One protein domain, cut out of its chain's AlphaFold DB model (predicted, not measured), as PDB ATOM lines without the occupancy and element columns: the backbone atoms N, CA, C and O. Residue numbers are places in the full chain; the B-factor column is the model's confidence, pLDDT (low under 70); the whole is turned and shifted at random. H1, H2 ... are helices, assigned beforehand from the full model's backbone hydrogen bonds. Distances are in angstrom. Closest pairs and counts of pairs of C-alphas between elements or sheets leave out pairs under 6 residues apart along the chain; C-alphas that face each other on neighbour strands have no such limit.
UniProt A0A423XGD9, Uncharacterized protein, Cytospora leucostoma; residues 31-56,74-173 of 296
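What this domain is: This is residues 31 to 56 and 74 to 173 of the 296 residues of an uncharacterized protein of Cytospora leucostoma (UniProt A0A423XGD9). Three helical hairpins are stacked in chain order: H1 with H2, the short pair H3 and H4 in the middle, and the long pair H5 and H6. The middle hairpin packs on one end of the long hairpin, whose other end, around Gly 138, runs on past it as an arm. The printed part has 126 residues with six named helices, H1 to H6, and no named strand; its class is all helix. It is compact, with a radius of gyration of the C-alphas of 15.2 A and spans of 44 by 36 by 25 A.

Where its parts are: H1, residues 31 to 44, begins at C-alpha 31 (152.578, 132.542, 187.941) and is 20.4 A long. H2 is residues 47 to 56, H3 residues 78 to 87 and H4 residues 91 to 100. H5, residues 113 to 136, is the longest at 35.0 A. H6, residues 144 to 163, is 28.6 A long and ends at C-alpha 163 (169.893, 138.354, 157.160).

How they stand to each other: H3 to H6 form an up-and-down bundle, each helix running against the one before. The hub, H3, touches H1, H4 and H5. The hairpin H3 and H4 has its closest C-alphas at Ala 85 and Ala 94, 5.4 A, at a shallow tilt of 22 degrees. H5 touches H3 with residues 113 to 120 alone, at a steep tilt of 41 degrees; the C-alphas of Cys 86 and Ala 117 are closest, 4.5 A. The hairpin H5 and H6 runs opposite ways at a shallow tilt of 7 degrees, closest at the C-alphas of Ala 117 and Val 158, 5.7 A. H6 touches H4 with residues 153 to 157 alone, closest at the C-alphas of Leu 91 and Ala 157, 5.6 A. H1 touches H3 with residues 39 to 43 alone, at a steep tilt of 57 degrees, the C-alphas of Ile 42 and Ala 85 being closest at 6.0 A. H1 and H2 form a hairpin, closest at the C-alphas of Leu 38 and Ile 50, 6.6 A; both are apart from H5 and H6. Every O i to N i+4 pair is within hydrogen-bond range in H1, H2, H3, H4 and H6, and 18 of 20 in H5.

The domain as a whole: The C-alphas farthest apart, of Pro 102 and Gly 138, are 45.7 A apart. Residues 57 to 73 are not printed, and C-alphas 56 and 74 are 16.9 A apart across this cut. The link H4 to H5, residues 101 to 112, is long. The mean pLDDT of the printed part is 70.8, and 56 residues are under 70, among them 74 to 89 and 96 to 111.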
ATOM      1  N   GLU A  31     151.658 132.574 189.097       60.19
ATOM      2  CA  GLU A  31     152.578 132.542 187.941       60.19
ATOM      3  C   GLU A  31     152.217 133.528 186.817       60.19
ATOM      4  O   GLU A  31     153.101 134.131 186.210       60.19
ATOM      5  N   TYR A  32     150.929 133.798 186.587       56.84
ATOM      6  CA  TYR A  32     150.502 134.732 185.541       56.84
ATOM      7  C   TYR A  32     151.032 136.167 185.732       56.84
ATOM      8  O   TYR A  32     151.202 136.897 184.754       56.84
ATOM      9  N   TRP A  33     151.334 136.593 186.965       64.25
ATOM     10  CA  TRP A  33     151.922 137.914 187.216       64.25
ATOM     11  C   TRP A  33     153.378 137.999 186.767       64.25
ATOM     12  O   TRP A  33     153.811 139.046 186.279       64.25
ATOM     13  N   TRP A  34     154.116 136.891 186.867       68.31
ATOM     14  CA  TRP A  34     155.466 136.793 186.324       68.31
ATOM     15  C   TRP A  34     155.471 136.909 184.796       68.31
ATOM     16  O   TRP A  34     156.411 137.466 184.234       68.31
ATOM     17  N   HIS A  35     154.403 136.468 184.123       60.47
ATOM     18  CA  HIS A  35     154.280 136.559 182.664       60.47
ATOM     19  C   HIS A  35     154.075 138.009 182.199       60.47
ATOM     20  O   HIS A  35     154.761 138.472 181.285       60.47
ATOM     21  N   CYS A  36     153.183 138.759 182.859       59.72
ATOM     22  CA  CYS A  36     152.991 140.189 182.593       59.72
ATOM     23  C   CYS A  36     154.282 140.985 182.814       59.72
ATOM     24  O   CYS A  36     154.633 141.846 182.004       59.72
ATOM     25  N   TRP A  37     155.009 140.656 183.883       72.75
ATOM     26  CA  TRP A  37     156.295 141.267 184.194       72.75
ATOM     27  C   TRP A  37     157.366 140.942 183.147       72.75
ATOM     28  O   TRP A  37     158.049 141.845 182.671       72.75
ATOM     29  N   LEU A  38     157.479 139.682 182.713       67.88
ATOM     30  CA  LEU A  38     158.454 139.279 181.698       67.88
ATOM     31  C   LEU A  38     158.217 139.994 180.360       67.88
ATOM     32  O   LEU A  38     159.172 140.477 179.753       67.88
ATOM     33  N   ILE A  39     156.963 140.107 179.907       61.97
ATOM     34  CA  ILE A  39     156.613 140.838 178.674       61.97
ATOM     35  C   ILE A  39     157.065 142.298 178.763       61.97
ATOM     36  O   ILE A  39     157.609 142.857 177.811       61.97
ATOM     37  N   ASP A  40     156.843 142.924 179.908       66.25
ATOM     38  CA  ASP A  40     157.240 144.298 180.169       66.25
ATOM     39  C   ASP A  40     158.776 144.460 180.242       66.25
ATOM     40  O   ASP A  40     159.318 145.389 179.637       66.25
ATOM     41  N   SER A  41     159.502 143.506 180.830       68.12
ATOM     42  CA  SER A  41     160.973 143.451 180.774       68.12
ATOM     43  C   SER A  41     161.504 143.260 179.345       68.12
ATOM     44  O   SER A  41     162.463 143.930 178.953       68.12
ATOM     45  N   ILE A  42     160.856 142.424 178.520       65.62
ATOM     46  CA  ILE A  42     161.190 142.243 177.094       65.62
ATOM     47  C   ILE A  42     160.998 143.547 176.322       65.62
ATOM     48  O   ILE A  42     161.902 143.959 175.594       65.62
ATOM     49  N   LYS A  43     159.855 144.219 176.509       62.31
ATOM     50  CA  LYS A  43     159.544 145.509 175.869       62.31
ATOM     51  C   LYS A  43     160.581 146.586 176.193       62.31
ATOM     52  O   LYS A  43     160.861 147.431 175.348       62.31
ATOM     53  N   ARG A  44     161.147 146.557 177.402       66.56
ATOM     54  CA  ARG A  44     162.173 147.508 177.857       66.56
ATOM     55  C   ARG A  44     163.597 147.128 177.462       66.56
ATOM     56  O   ARG A  44     164.479 147.973 177.547       66.56
ATOM     57  N   GLY A  45     163.826 145.881 177.061       63.47
ATOM     58  CA  GLY A  45     165.171 145.369 176.820       63.47
ATOM     59  C   GLY A  45     165.984 145.123 178.089       63.47
ATOM     60  O   GLY A  45     167.205 145.243 178.062       63.47
ATOM     61  N   ASP A  46     165.337 144.765 179.201       71.69
ATOM     62  CA  ASP A  46     166.028 144.413 180.446       71.69
ATOM     63  C   ASP A  46     166.592 142.982 180.365       71.69
ATOM     64  O   ASP A  46     166.008 142.011 180.854       71.69
ATOM     65  N   HIS A  47     167.727 142.836 179.676       66.94
ATOM     66  CA  HIS A  47     168.372 141.535 179.462       66.94
ATOM     67  C   HIS A  47     168.710 140.800 180.776       66.94
ATOM     68  O   HIS A  47     168.415 139.604 180.860       66.94
ATOM     69  N   PRO A  48     169.253 141.460 181.824       69.44
ATOM     70  CA  PRO A  48     169.508 140.806 183.109       69.44
ATOM     71  C   PRO A  48     168.243 140.284 183.803       69.44
ATOM     72  O   PRO A  48     168.280 139.217 184.418       69.44
ATOM     73  N   ALA A  49     167.123 141.010 183.730       71.00
ATOM     74  CA  ALA A  49     165.840 140.546 184.260       71.00
ATOM     75  C   ALA A  49     165.323 139.306 183.515       71.00
ATOM     76  O   ALA A  49     164.927 138.324 184.145       71.00
ATOM     77  N   ILE A  50     165.401 139.314 182.181       67.94
ATOM     78  CA  ILE A  50     164.988 138.182 181.335       67.94
ATOM     79  C   ILE A  50     165.809 136.930 181.672       67.94
ATOM     80  O   ILE A  50     165.246 135.854 181.856       67.94
ATOM     81  N   GLN A  51     167.132 137.059 181.812       66.88
ATOM     82  CA  GLN A  51     168.001 135.932 182.166       66.88
ATOM     83  C   GLN A  51     167.703 135.357 183.550       66.88
ATOM     84  O   GLN A  51     167.650 134.138 183.711       66.88
ATOM     85  N   ARG A  52     167.495 136.220 184.552       72.56
ATOM     86  CA  ARG A  52     167.164 135.781 185.914       72.56
ATOM     87  C   ARG A  52     165.835 135.034 185.954       72.56
ATOM     88  O   ARG A  52     165.746 134.011 186.627       72.56
ATOM     89  N   HIS A  53     164.843 135.488 185.194       69.50
ATOM     90  CA  HIS A  53     163.571 134.785 185.063       69.50
ATOM     91  C   HIS A  53     163.733 133.411 184.394       69.50
ATOM     92  O   HIS A  53     163.298 132.405 184.954       69.50
ATOM     93  N   LEU A  54     164.444 133.347 183.262       63.97
ATOM     94  CA  LEU A  54     164.734 132.094 182.553       63.97
ATOM     95  C   LEU A  54     165.515 131.082 183.408       63.97
ATOM     96  O   LEU A  54     165.330 129.879 183.258       63.97
ATOM     97  N   ALA A  55     166.385 131.556 184.304       67.12
ATOM     98  CA  ALA A  55     167.114 130.705 185.244       67.12
ATOM     99  C   ALA A  55     166.245 130.214 186.416       67.12
ATOM    100  O   ALA A  55     166.537 129.170 186.997       67.12
ATOM    101  N   ARG A  56     165.198 130.966 186.786       66.50
ATOM    102  CA  ARG A  56     164.347 130.696 187.954       66.50
ATOM    103  C   ARG A  56     163.215 129.709 187.669       66.50
ATOM    104  O   ARG A  56     162.849 128.968 188.573       66.50
ATOM    105  N   ILE A  74     153.016 131.949 175.590       41.16
ATOM    106  CA  ILE A  74     154.069 132.013 174.558       41.16
ATOM    107  C   ILE A  74     155.398 132.542 175.129       41.16
ATOM    108  O   ILE A  74     156.337 132.779 174.394       41.16
ATOM    109  N   ALA A  75     155.545 132.776 176.431       41.19
ATOM    110  CA  ALA A  75     156.807 133.313 176.964       41.19
ATOM    111  C   ALA A  75     157.732 132.241 177.564       41.19
ATOM    112  O   ALA A  75     158.862 132.554 177.933       41.19
ATOM    113  N   ALA A  76     157.268 130.994 177.664       39.66
ATOM    114  CA  ALA A  76     157.888 130.009 178.535       39.66
ATOM    115  C   ALA A  76     159.244 129.521 177.981       39.66
ATOM    116  O   ALA A  76     160.225 129.463 178.715       39.66
ATOM    117  N   GLN A  77     159.382 129.252 176.677       49.00
ATOM    118  CA  GLN A  77     160.665 128.780 176.121       49.00
ATOM    119  C   GLN A  77     161.578 129.936 175.671       49.00
ATOM    120  O   GLN A  77     161.104 130.903 175.084       49.00
ATOM    121  N   GLN A  78     162.909 129.793 175.781       50.19
ATOM    122  CA  GLN A  78     163.883 130.776 175.247       50.19
ATOM    123  C   GLN A  78     163.663 131.109 173.752       50.19
ATOM    124  O   GLN A  78     163.888 132.240 173.321       50.19
ATOM    125  N   ARG A  79     163.148 130.149 172.969       53.75
ATOM    126  CA  ARG A  79     162.742 130.329 171.560       53.75
ATOM    127  C   ARG A  79     161.514 131.223 171.395       53.75
ATOM    128  O   ARG A  79     161.386 131.919 170.393       53.75
ATOM    129  N   GLN A  80     160.619 131.198 172.371       59.00
ATOM    130  CA  GLN A  80     159.393 131.976 172.358       59.00
ATOM    131  C   GLN A  80     159.595 133.363 173.003       59.00
ATOM    132  O   GLN A  80     159.024 134.338 172.540       59.00
ATOM    133  N   VAL A  81     160.527 133.522 173.956       62.31
ATOM    134  CA  VAL A  81     161.009 134.857 174.386       62.31
ATOM    135  C   VAL A  81     161.574 135.634 173.193       62.31
ATOM    136  O   VAL A  81     161.330 136.832 173.056       62.31
ATOM    137  N   PHE A  82     162.282 134.947 172.291       66.19
ATOM    138  CA  PHE A  82     162.742 135.538 171.039       66.19
ATOM    139  C   PHE A  82     161.577 135.948 170.124       66.19
ATOM    140  O   PHE A  82     161.565 137.077 169.633       66.19
ATOM    141  N   SER A  83     160.565 135.092 169.938       61.88
ATOM    142  CA  SER A  83     159.392 135.444 169.125       61.88
ATOM    143  C   SER A  83     158.570 136.585 169.737       61.88
ATOM    144  O   SER A  83     158.095 137.441 168.997       61.88
ATOM    145  N   VAL A  84     158.479 136.675 171.067       63.88
ATOM    146  CA  VAL A  84     157.846 137.785 171.802       63.88
ATOM    147  C   VAL A  84     158.666 139.074 171.680       63.88
ATOM    148  O   VAL A  84     158.100 140.148 171.470       63.88
ATOM    149  N   ALA A  85     160.000 138.993 171.740       68.81
ATOM    150  CA  ALA A  85     160.871 140.137 171.476       68.81
ATOM    151  C   ALA A  85     160.676 140.662 170.046       68.81
ATOM    152  O   ALA A  85     160.544 141.870 169.845       68.81
ATOM    153  N   CYS A  86     160.568 139.760 169.069       68.56
ATOM    154  CA  CYS A  86     160.176 140.095 167.705       68.56
ATOM    155  C   CYS A  86     158.774 140.721 167.657       68.56
ATOM    156  O   CYS A  86     158.634 141.789 167.069       68.56
ATOM    157  N   ALA A  87     157.784 140.125 168.335       62.25
ATOM    158  CA  ALA A  87     156.388 140.571 168.377       62.25
ATOM    159  C   ALA A  87     156.204 141.981 168.968       62.25
ATOM    160  O   ALA A  87     155.232 142.667 168.642       62.25
ATOM    161  N   HIS A  88     157.143 142.448 169.790       65.75
ATOM    162  CA  HIS A  88     157.127 143.792 170.367       65.75
ATOM    163  C   HIS A  88     158.166 144.747 169.769       65.75
ATOM    164  O   HIS A  88     158.336 145.854 170.281       65.75
ATOM    165  N   GLY A  89     158.876 144.348 168.709       64.81
ATOM    166  CA  GLY A  89     159.942 145.169 168.131       64.81
ATOM    167  C   GLY A  89     161.062 145.481 169.133       64.81
ATOM    168  O   GLY A  89     161.704 146.528 169.044       64.81
ATOM    169  N   ALA A  90     161.302 144.599 170.108       71.50
ATOM    170  CA  ALA A  90     162.392 144.712 171.072       71.50
ATOM    171  C   ALA A  90     163.711 144.285 170.404       71.50
ATOM    172  O   ALA A  90     164.269 143.230 170.700       71.50
ATOM    173  N   LEU A  91     164.178 145.099 169.451       74.56
ATOM    174  CA  LEU A  91     165.276 144.777 168.535       74.56
ATOM    175  C   LEU A  91     166.551 144.323 169.249       74.56
ATOM    176  O   LEU A  91     167.144 143.325 168.851       74.56
ATOM    177  N   GLU A  92     166.970 145.034 170.295       73.25
ATOM    178  CA  GLU A  92     168.206 144.702 171.012       73.25
ATOM    179  C   GLU A  92     168.064 143.403 171.811       73.25
ATOM    180  O   GLU A  92     168.975 142.580 171.812       73.25
ATOM    181  N   THR A  93     166.880 143.135 172.369       68.31
ATOM    182  CA  THR A  93     166.558 141.845 172.998       68.31
ATOM    183  C   THR A  93     166.571 140.718 171.978       68.31
ATOM    184  O   THR A  93     167.166 139.672 172.223       68.31
ATOM    185  N   ALA A  94     165.968 140.933 170.809       71.50
ATOM    186  CA  ALA A  94     165.984 139.965 169.722       71.50
ATOM    187  C   ALA A  94     167.425 139.696 169.248       71.50
ATOM    188  O   ALA A  94     167.820 138.544 169.098       71.50
ATOM    189  N   ARG A  95     168.247 140.740 169.081       72.06
ATOM    190  CA  ARG A  95     169.664 140.621 168.701       72.06
ATOM    191  C   ARG A  95     170.464 139.830 169.731       72.06
ATOM    192  O   ARG A  95     171.249 138.968 169.345       72.06
ATOM    193  N   TYR A  96     170.256 140.131 171.009       69.06
ATOM    194  CA  TYR A  96     170.909 139.460 172.122       69.06
ATOM    195  C   TYR A  96     170.566 137.964 172.152       69.06
ATOM    196  O   TYR A  96     171.456 137.119 172.114       69.06
ATOM    197  N   LEU A  97     169.275 137.630 172.110       67.38
ATOM    198  CA  LEU A  97     168.805 136.243 172.135       67.38
ATOM    199  C   LEU A  97     169.251 135.446 170.904       67.38
ATOM    200  O   LEU A  97     169.531 134.254 171.006       67.38
ATOM    201  N   LEU A  98     169.371 136.101 169.749       69.56
ATOM    202  CA  LEU A  98     169.816 135.455 168.518       69.56
ATOM    203  C   LEU A  98     171.334 135.208 168.474       69.56
ATOM    204  O   LEU A  98     171.793 134.354 167.718       69.56
ATOM    205  N   HIS A  99     172.119 135.933 169.280       66.12
ATOM    206  CA  HIS A  99     173.529 135.608 169.516       66.12
ATOM    207  C   HIS A  99     173.689 134.326 170.343       66.12
ATOM    208  O   HIS A  99     174.641 133.578 170.126       66.12
ATOM    209  N   GLU A 100     172.742 134.063 171.243       56.94
ATOM    210  CA  GLU A 100     172.752 132.907 172.142       56.94
ATOM    211  C   GLU A 100     172.104 131.653 171.512       56.94
ATOM    212  O   GLU A 100     172.459 130.535 171.886       56.94
ATOM    213  N   GLN A 101     171.190 131.788 170.532       60.22
ATOM    214  CA  GLN A 101     170.551 130.647 169.849       60.22
ATOM    215  C   GLN A 101     170.267 130.872 168.343       60.22
ATOM    216  O   GLN A 101     169.607 131.843 167.977       60.22
ATOM    217  N   PRO A 102     170.635 129.927 167.450       54.00
ATOM    218  CA  PRO A 102     170.435 130.058 165.999       54.00
ATOM    219  C   PRO A 102     169.088 129.524 165.460       54.00
ATOM    220  O   PRO A 102     168.886 129.494 164.247       54.00
ATOM    221  N   ALA A 103     168.170 129.035 166.300       55.41
ATOM    222  CA  ALA A 103     166.986 128.327 165.806       55.41
ATOM    223  C   ALA A 103     165.863 129.288 165.366       55.41
ATOM    224  O   ALA A 103     165.072 129.744 166.184       55.41
ATOM    225  N   LEU A 104     165.721 129.500 164.053       65.56
ATOM    226  CA  LEU A 104     164.569 130.163 163.407       65.56
ATOM    227  C   LEU A 104     163.294 129.283 163.385       65.56
ATOM    228  O   LEU A 104     162.486 129.350 162.460       65.56
ATOM    229  N   ALA A 105     163.139 128.403 164.373       63.06
ATOM    230  CA  ALA A 105     162.064 127.419 164.430       63.06
ATOM    231  C   ALA A 105     160.701 128.069 164.722       63.06
ATOM    232  O   ALA A 105     160.627 129.158 165.286       63.06
ATOM    233  N   ARG A 106     159.619 127.376 164.352       65.00
ATOM    234  CA  ARG A 106     158.243 127.792 164.654       65.00
ATOM    235  C   ARG A 106     157.980 127.775 166.163       65.00
ATOM    236  O   ARG A 106     158.483 126.895 166.863       65.00
ATOM    237  N   ASP A 107     157.196 128.736 166.639       60.22
ATOM    238  CA  ASP A 107     156.663 128.759 168.000       60.22
ATOM    239  C   ASP A 107     155.535 127.724 168.191       60.22
ATOM    240  O   ASP A 107     155.162 127.006 167.258       60.22
ATOM    241  N   GLY A 108     154.986 127.637 169.408       54.06
ATOM    242  CA  GLY A 108     153.881 126.722 169.731       54.06
ATOM    243  C   GLY A 108     152.589 126.994 168.945       54.06
ATOM    244  O   GLY A 108     151.763 126.102 168.801       54.06
ATOM    245  N   ALA A 109     152.434 128.189 168.364       54.16
ATOM    246  CA  ALA A 109     151.328 128.543 167.472       54.16
ATOM    247  C   ALA A 109     151.644 128.250 165.989       54.16
ATOM    248  O   ALA A 109     150.879 128.625 165.095       54.16
ATOM    249  N   GLY A 110     152.785 127.614 165.702       61.75
ATOM    250  CA  GLY A 110     153.245 127.315 164.348       61.75
ATOM    251  C   GLY A 110     153.788 128.529 163.586       61.75
ATOM    252  O   GLY A 110     154.048 128.409 162.386       61.75
ATOM    253  N   SER A 111     153.974 129.678 164.242       68.25
ATOM    254  CA  SER A 111     154.470 130.916 163.637       68.25
ATOM    255  C   SER A 111     155.992 130.992 163.724       68.25
ATOM    256  O   SER A 111     156.599 130.749 164.761       68.25
ATOM    257  N   THR A 112     156.648 131.324 162.618       78.00
ATOM    258  CA  THR A 112     158.093 131.590 162.595       78.00
ATOM    259  C   THR A 112     158.399 132.966 163.194       78.00
ATOM    260  O   THR A 112     157.573 133.870 163.059       78.00
ATOM    261  N   PRO A 113     159.602 133.215 163.736       76.94
ATOM    262  CA  PRO A 113     159.941 134.514 164.326       76.94
ATOM    263  C   PRO A 113     159.757 135.703 163.371       76.94
ATOM    264  O   PRO A 113     159.387 136.793 163.800       76.94
ATOM    265  N   ILE A 114     159.948 135.488 162.061       82.12
ATOM    266  CA  ILE A 114     159.709 136.513 161.033       82.12
ATOM    267  C   ILE A 114     158.226 136.858 160.868       82.12
ATOM    268  O   ILE A 114     157.897 138.016 160.627       82.12
ATOM    269  N   LEU A 115     157.328 135.892 161.076       78.44
ATOM    270  CA  LEU A 115     155.884 136.127 161.095       78.44
ATOM    271  C   LEU A 115     155.494 136.945 162.328       78.44
ATOM    272  O   LEU A 115     154.712 137.880 162.196       78.44
ATOM    273  N   CYS A 116     156.086 136.659 163.490       76.62
ATOM    274  CA  CYS A 116     155.870 137.444 164.708       76.62
ATOM    275  C   CYS A 116     156.366 138.890 164.542       76.62
ATOM    276  O   CYS A 116     155.628 139.823 164.838       76.62
ATOM    277  N   ALA A 117     157.575 139.083 163.998       81.38
ATOM    278  CA  ALA A 117     158.124 140.414 163.718       81.38
ATOM    279  C   ALA A 117     157.280 141.196 162.696       81.38
ATOM    280  O   ALA A 117     157.062 142.397 162.846       81.38
ATOM    281  N   ALA A 118     156.777 140.524 161.656       83.69
ATOM    282  CA  ALA A 118     155.907 141.157 160.673       83.69
ATOM    283  C   ALA A 118     154.519 141.477 161.256       83.69
ATOM    284  O   ALA A 118     153.950 142.520 160.944       83.69
ATOM    285  N   GLN A 119     153.987 140.638 162.149       78.75
ATOM    286  CA  GLN A 119     152.732 140.901 162.857       78.75
ATOM    287  C   GLN A 119     152.819 142.157 163.736       78.75
ATOM    288  O   GLN A 119     151.840 142.894 163.847       78.75
ATOM    289  N   SER A 120     153.989 142.465 164.298       79.19
ATOM    290  CA  SER A 120     154.216 143.707 165.049       79.19
ATOM    291  C   SER A 120     153.957 144.964 164.237       79.19
ATOM    292  O   SER A 120     153.522 145.965 164.798       79.19
ATOM    293  N   LEU A 121     154.189 144.928 162.921       81.44
ATOM    294  CA  LEU A 121     153.888 146.055 162.038       81.44
ATOM    295  C   LEU A 121     152.377 146.317 161.976       81.44
ATOM    296  O   LEU A 121     151.951 147.469 162.035       81.44
ATOM    297  N   VAL A 122     151.568 145.254 161.959       78.44
ATOM    298  CA  VAL A 122     150.100 145.348 162.044       78.44
ATOM    299  C   VAL A 122     149.674 145.902 163.406       78.44
ATOM    300  O   VAL A 122     148.810 146.774 163.475       78.44
ATOM    301  N   MET A 123     150.311 145.449 164.490       75.06
ATOM    302  CA  MET A 123     150.032 145.957 165.839       75.06
ATOM    303  C   MET A 123     150.400 147.437 165.987       75.06
ATOM    304  O   MET A 123     149.613 148.188 166.548       75.06
ATOM    305  N   CYS A 124     151.520 147.885 165.407       75.88
ATOM    306  CA  CYS A 124     151.880 149.305 165.383       75.88
ATOM    307  C   CYS A 124     150.780 150.151 164.730       75.88
ATOM    308  O   CYS A 124     150.433 151.201 165.260       75.88
ATOM    309  N   ALA A 125     150.197 149.685 163.620       73.12
ATOM    310  CA  ALA A 125     149.103 150.391 162.953       73.12
ATOM    311  C   ALA A 125     147.839 150.484 163.828       73.12
ATOM    312  O   ALA A 125     147.171 151.518 163.850       73.12
ATOM    313  N   ARG A 126     147.516 149.412 164.563       74.00
ATOM    314  CA  ARG A 126     146.379 149.377 165.495       74.00
ATOM    315  C   ARG A 126     146.598 150.294 166.700       74.00
ATOM    316  O   ARG A 126     145.679 151.010 167.096       74.00
ATOM    317  N   ASP A 127     147.803 150.289 167.261       71.44
ATOM    318  CA  ASP A 127     148.169 151.153 168.384       71.44
ATOM    319  C   ASP A 127     148.105 152.627 167.963       71.44
ATOM    320  O   ASP A 127     147.481 153.425 168.653       71.44
ATOM    321  N   GLU A 128     148.641 152.978 166.787       73.94
ATOM    322  CA  GLU A 128     148.526 154.322 166.198       73.94
ATOM    323  C   GLU A 128     147.053 154.757 166.068       73.94
ATOM    324  O   GLU A 128     146.693 155.866 166.468       73.94
ATOM    325  N   GLN A 129     146.171 153.880 165.567       72.31
ATOM    326  CA  GLN A 129     144.735 154.163 165.470       72.31
ATOM    327  C   GLN A 129     144.113 154.431 166.846       72.31
ATOM    328  O   GLN A 129     143.366 155.399 167.010       72.31
ATOM    329  N   SER A 130     144.409 153.584 167.834       71.69
ATOM    330  CA  SER A 130     143.895 153.746 169.195       71.69
ATOM    331  C   SER A 130     144.415 155.030 169.844       71.69
ATOM    332  O   SER A 130     143.636 155.753 170.469       71.69
ATOM    333  N   GLU A 131     145.696 155.348 169.644       72.69
ATOM    334  CA  GLU A 131     146.331 156.551 170.173       72.69
ATOM    335  C   GLU A 131     145.709 157.826 169.582       72.69
ATOM    336  O   GLU A 131     145.391 158.765 170.311       72.69
ATOM    337  N   MET A 132     145.449 157.836 168.272       72.88
ATOM    338  CA  MET A 132     144.784 158.947 167.586       72.88
ATOM    339  C   MET A 132     143.326 159.143 168.010       72.88
ATOM    340  O   MET A 132     142.860 160.280 168.112       72.88
ATOM    341  N   ILE A 133     142.579 158.057 168.241       74.19
ATOM    342  CA  ILE A 133     141.223 158.146 168.807       74.19
ATOM    343  C   ILE A 133     141.303 158.773 170.202       74.19
ATOM    344  O   ILE A 133     140.561 159.703 170.507       74.19
ATOM    345  N   GLY A 134     142.259 158.324 171.017       72.38
ATOM    346  CA  GLY A 134     142.501 158.885 172.339       72.38
ATOM    347  C   GLY A 134     142.903 160.365 172.325       72.38
ATOM    348  O   GLY A 134     142.494 161.097 173.224       72.38
ATOM    349  N   GLU A 135     143.641 160.828 171.312       76.06
ATOM    350  CA  GLU A 135     143.962 162.250 171.116       76.06
ATOM    351  C   GLU A 135     142.726 163.080 170.759       76.06
ATOM    352  O   GLU A 135     142.514 164.146 171.340       76.06
ATOM    353  N   ARG A 136     141.865 162.577 169.864       77.69
ATOM    354  CA  ARG A 136     140.588 163.232 169.524       77.69
ATOM    355  C   ARG A 136     139.667 163.365 170.735       77.69
ATOM    356  O   ARG A 136     139.009 164.391 170.887       77.69
ATOM    357  N   ASP A 137     139.671 162.356 171.600       78.62
ATOM    358  CA  ASP A 137     138.903 162.332 172.846       78.62
ATOM    359  C   ASP A 137     139.591 163.099 173.996       78.62
ATOM    360  O   ASP A 137     139.053 163.163 175.103       78.62
ATOM    361  N   GLY A 138     140.786 163.662 173.770       77.31
ATOM    362  CA  GLY A 138     141.554 164.424 174.759       77.31
ATOM    363  C   GLY A 138     142.136 163.595 175.913       77.31
ATOM    364  O   GLY A 138     142.519 164.162 176.935       77.31
ATOM    365  N   ARG A 139     142.190 162.264 175.784       72.50
ATOM    366  CA  ARG A 139     142.653 161.336 176.834       72.50
ATOM    367  C   ARG A 139     144.169 161.186 176.871       72.50
ATOM    368  O   ARG A 139     144.746 161.018 177.940       72.50
ATOM    369  N   ILE A 140     144.799 161.208 175.704       74.50
ATOM    370  CA  ILE A 140     146.237 161.000 175.520       74.50
ATOM    371  C   ILE A 140     146.751 161.929 174.426       74.50
ATOM    372  O   ILE A 140     145.978 162.446 173.628       74.50
ATOM    373  N   ARG A 141     148.064 162.145 174.380       76.88
ATOM    374  CA  ARG A 141     148.712 162.868 173.284       76.88
ATOM    375  C   ARG A 141     149.357 161.854 172.349       76.88
ATOM    376  O   ARG A 141     150.166 161.054 172.814       76.88
ATOM    377  N   PHE A 142     149.022 161.899 171.063       78.12
ATOM    378  CA  PHE A 142     149.670 161.046 170.076       78.12
ATOM    379  C   PHE A 142     151.120 161.503 169.862       78.12
ATOM    380  O   PHE A 142     151.384 162.677 169.584       78.12
ATOM    381  N   ASP A 143     152.066 160.576 169.998       78.44
ATOM    382  CA  ASP A 143     153.482 160.821 169.734       78.44
ATOM    383  C   ASP A 143     153.888 160.169 168.409       78.44
ATOM    384  O   ASP A 143     154.265 158.996 168.330       78.44
ATOM    385  N   ALA A 144     153.831 160.971 167.346       77.31
ATOM    386  CA  ALA A 144     154.198 160.540 166.004       77.31
ATOM    387  C   ALA A 144     155.665 160.086 165.891       77.31
ATOM    388  O   ALA A 144     155.983 159.259 165.035       77.31
ATOM    389  N   GLN A 145     156.567 160.623 166.718       75.69
ATOM    390  CA  GLN A 145     157.979 160.251 166.688       75.69
ATOM    391  C   GLN A 145     158.176 158.872 167.322       75.69
ATOM    392  O   GLN A 145     158.787 157.998 166.705       75.69
ATOM    393  N   ALA A 146     157.579 158.640 168.492       73.00
ATOM    394  CA  ALA A 146     157.600 157.333 169.138       73.00
ATOM    395  C   ALA A 146     156.951 156.249 168.260       73.00
ATOM    396  O   ALA A 146     157.481 155.139 168.153       73.00
ATOM    397  N   ALA A 147     155.848 156.571 167.574       76.62
ATOM    398  CA  ALA A 147     155.199 155.669 166.624       76.62
ATOM    399  C   ALA A 147     156.133 155.265 165.469       76.62
ATOM    400  O   ALA A 147     156.308 154.073 165.198       76.62
ATOM    401  N   ARG A 148     156.818 156.235 164.847       81.00
ATOM    402  CA  ARG A 148     157.816 155.971 163.794       81.00
ATOM    403  C   ARG A 148     158.949 155.083 164.291       81.00
ATOM    404  O   ARG A 148     159.347 154.147 163.603       81.00
ATOM    405  N   GLU A 149     159.452 155.340 165.492       78.56
ATOM    406  CA  GLU A 149     160.517 154.533 166.087       78.56
ATOM    407  C   GLU A 149     160.079 153.088 166.356       78.56
ATOM    408  O   GLU A 149     160.866 152.168 166.127       78.56
ATOM    409  N   ARG A 150     158.828 152.857 166.785       78.75
ATOM    410  CA  ARG A 150     158.272 151.496 166.921       78.75
ATOM    411  C   ARG A 150     158.284 150.757 165.585       78.75
ATOM    412  O   ARG A 150     158.781 149.632 165.529       78.75
ATOM    413  N   VAL A 151     157.813 151.400 164.514       82.38
ATOM    414  CA  VAL A 151     157.809 150.817 163.162       82.38
ATOM    415  C   VAL A 151     159.233 150.500 162.704       82.38
ATOM    416  O   VAL A 151     159.501 149.368 162.308       82.38
ATOM    417  N   HIS A 152     160.176 151.437 162.852       84.88
ATOM    418  CA  HIS A 152     161.578 151.215 162.482       84.88
ATOM    419  C   HIS A 152     162.224 150.048 163.235       84.88
ATOM    420  O   HIS A 152     162.966 149.265 162.637       84.88
ATOM    421  N   ARG A 153     161.939 149.885 164.533       82.94
ATOM    422  CA  ARG A 153     162.443 148.735 165.297       82.94
ATOM    423  C   ARG A 153     161.860 147.411 164.798       82.94
ATOM    424  O   ARG A 153     162.597 146.430 164.706       82.94
ATOM    425  N   CYS A 154     160.575 147.384 164.442       82.31
ATOM    426  CA  CYS A 154     159.938 146.199 163.864       82.31
ATOM    427  C   CYS A 154     160.541 145.853 162.494       82.31
ATOM    428  O   CYS A 154     160.899 144.702 162.252       82.31
ATOM    429  N   GLU A 155     160.743 146.845 161.622       87.88
ATOM    430  CA  GLU A 155     161.393 146.646 160.320       87.88
ATOM    431  C   GLU A 155     162.813 146.098 160.455       87.88
ATOM    432  O   GLU A 155     163.195 145.162 159.752       87.88
ATOM    433  N   ALA A 156     163.589 146.658 161.384       86.31
ATOM    434  CA  ALA A 156     164.941 146.200 161.665       86.31
ATOM    435  C   ALA A 156     164.957 144.753 162.181       86.31
ATOM    436  O   ALA A 156     165.856 143.993 161.822       86.31
ATOM    437  N   ALA A 157     163.958 144.347 162.971       82.00
ATOM    438  CA  ALA A 157     163.826 142.967 163.435       82.00
ATOM    439  C   ALA A 157     163.529 142.005 162.271       82.00
ATOM    440  O   ALA A 157     164.174 140.962 162.166       82.00
ATOM    441  N   VAL A 158     162.624 142.372 161.353       85.62
ATOM    442  CA  VAL A 158     162.365 141.585 160.130       85.62
ATOM    443  C   VAL A 158     163.626 141.506 159.263       85.62
ATOM    444  O   VAL A 158     163.999 140.424 158.817       85.62
ATOM    445  N   GLY A 159     164.324 142.627 159.063       86.69
ATOM    446  CA  GLY A 159     165.569 142.681 158.293       86.69
ATOM    447  C   GLY A 159     166.666 141.786 158.872       86.69
ATOM    448  O   GLY A 159     167.285 141.026 158.129       86.69
ATOM    449  N   LEU A 160     166.849 141.813 160.196       83.50
ATOM    450  CA  LEU A 160     167.792 140.948 160.905       83.50
ATOM    451  C   LEU A 160     167.455 139.467 160.703       83.50
ATOM    452  O   LEU A 160     168.349 138.658 160.481       83.50
ATOM    453  N   LEU A 161     166.178 139.099 160.775       83.56
ATOM    454  CA  LEU A 161     165.736 137.718 160.578       83.56
ATOM    455  C   LEU A 161     165.995 137.235 159.148       83.56
ATOM    456  O   LEU A 161     166.483 136.121 158.957       83.56
ATOM    457  N   LEU A 162     165.742 138.087 158.152       85.44
ATOM    458  CA  LEU A 162     166.079 137.807 156.756       85.44
ATOM    459  C   LEU A 162     167.595 137.635 156.563       85.44
ATOM    460  O   LEU A 162     168.016 136.695 155.894       85.44
ATOM    461  N   ASP A 163     168.422 138.478 157.196       85.00
ATOM    462  CA  ASP A 163     169.893 138.354 157.160       85.00
ATOM    463  C   ASP A 163     170.388 137.033 157.769       85.00
ATOM    464  O   ASP A 163     171.504 136.587 157.498       85.00
ATOM    465  N   ARG A 164     169.565 136.404 158.613       79.44
ATOM    466  CA  ARG A 164     169.861 135.140 159.298       79.44
ATOM    467  C   ARG A 164     169.233 133.931 158.611       79.44
ATOM    468  O   ARG A 164     169.365 132.823 159.119       79.44
ATOM    469  N   GLY A 165     168.610 134.128 157.449       78.94
ATOM    470  CA  GLY A 165     168.067 133.056 156.618       78.94
ATOM    471  C   GLY A 165     166.604 132.704 156.891       78.94
ATOM    472  O   GLY A 165     166.165 131.635 156.475       78.94
ATOM    473  N   ALA A 166     165.837 133.562 157.574       83.00
ATOM    474  CA  ALA A 166     164.388 133.377 157.686       83.00
ATOM    475  C   ALA A 166     163.714 133.495 156.309       83.00
ATOM    476  O   ALA A 166     164.124 134.327 155.493       83.00
ATOM    477  N   CYS A 167     162.670 132.698 156.042       82.12
ATOM    478  CA  CYS A 167     161.988 132.771 154.752       82.12
ATOM    479  C   CYS A 167     160.986 133.926 154.727       82.12
ATOM    480  O   CYS A 167     160.043 133.971 155.514       82.12
ATOM    481  N   ALA A 168     161.099 134.806 153.730       82.38
ATOM    482  CA  ALA A 168     160.045 135.777 153.416       82.38
ATOM    483  C   ALA A 168     158.720 135.101 152.990       82.38
ATOM    484  O   ALA A 168     157.670 135.738 152.977       82.38
ATOM    485  N   CYS A 169     158.779 133.812 152.647       78.00
ATOM    486  CA  CYS A 169     157.664 132.991 152.200       78.00
ATOM    487  C   CYS A 169     156.862 132.327 153.332       78.00
ATOM    488  O   CYS A 169     155.876 131.644 153.049       78.00
ATOM    489  N   ASP A 170     157.285 132.476 154.593       77.94
ATOM    490  CA  ASP A 170     156.639 131.796 155.714       77.94
ATOM    491  C   ASP A 170     155.178 132.239 155.867       77.94
ATOM    492  O   ASP A 170     154.846 133.419 155.726       77.94
ATOM    493  N   ARG A 171     154.299 131.269 156.149       76.19
ATOM    494  CA  ARG A 171     152.849 131.457 156.298       76.19
ATOM    495  C   ARG A 171     152.379 131.010 157.676       76.19
ATOM    496  O   ARG A 171     152.807 129.964 158.168       76.19
ATOM    497  N   ARG A 172     151.478 131.791 158.273       71.56
ATOM    498  CA  ARG A 172     150.744 131.413 159.487       71.56
ATOM    499  C   ARG A 172     149.690 130.353 159.162       71.56
ATOM    500  O   ARG A 172     149.317 130.156 158.006       71.56
ATOM    501  N   GLY A 173     149.197 129.668 160.196       64.00
ATOM    502  CA  GLY A 173     148.153 128.644 160.059       64.00
ATOM    503  C   GLY A 173     146.823 129.161 159.490       64.00
ATOM    504  O   GLY A 173     146.029 128.368 158.998       64.00
TER     505      GLY A 173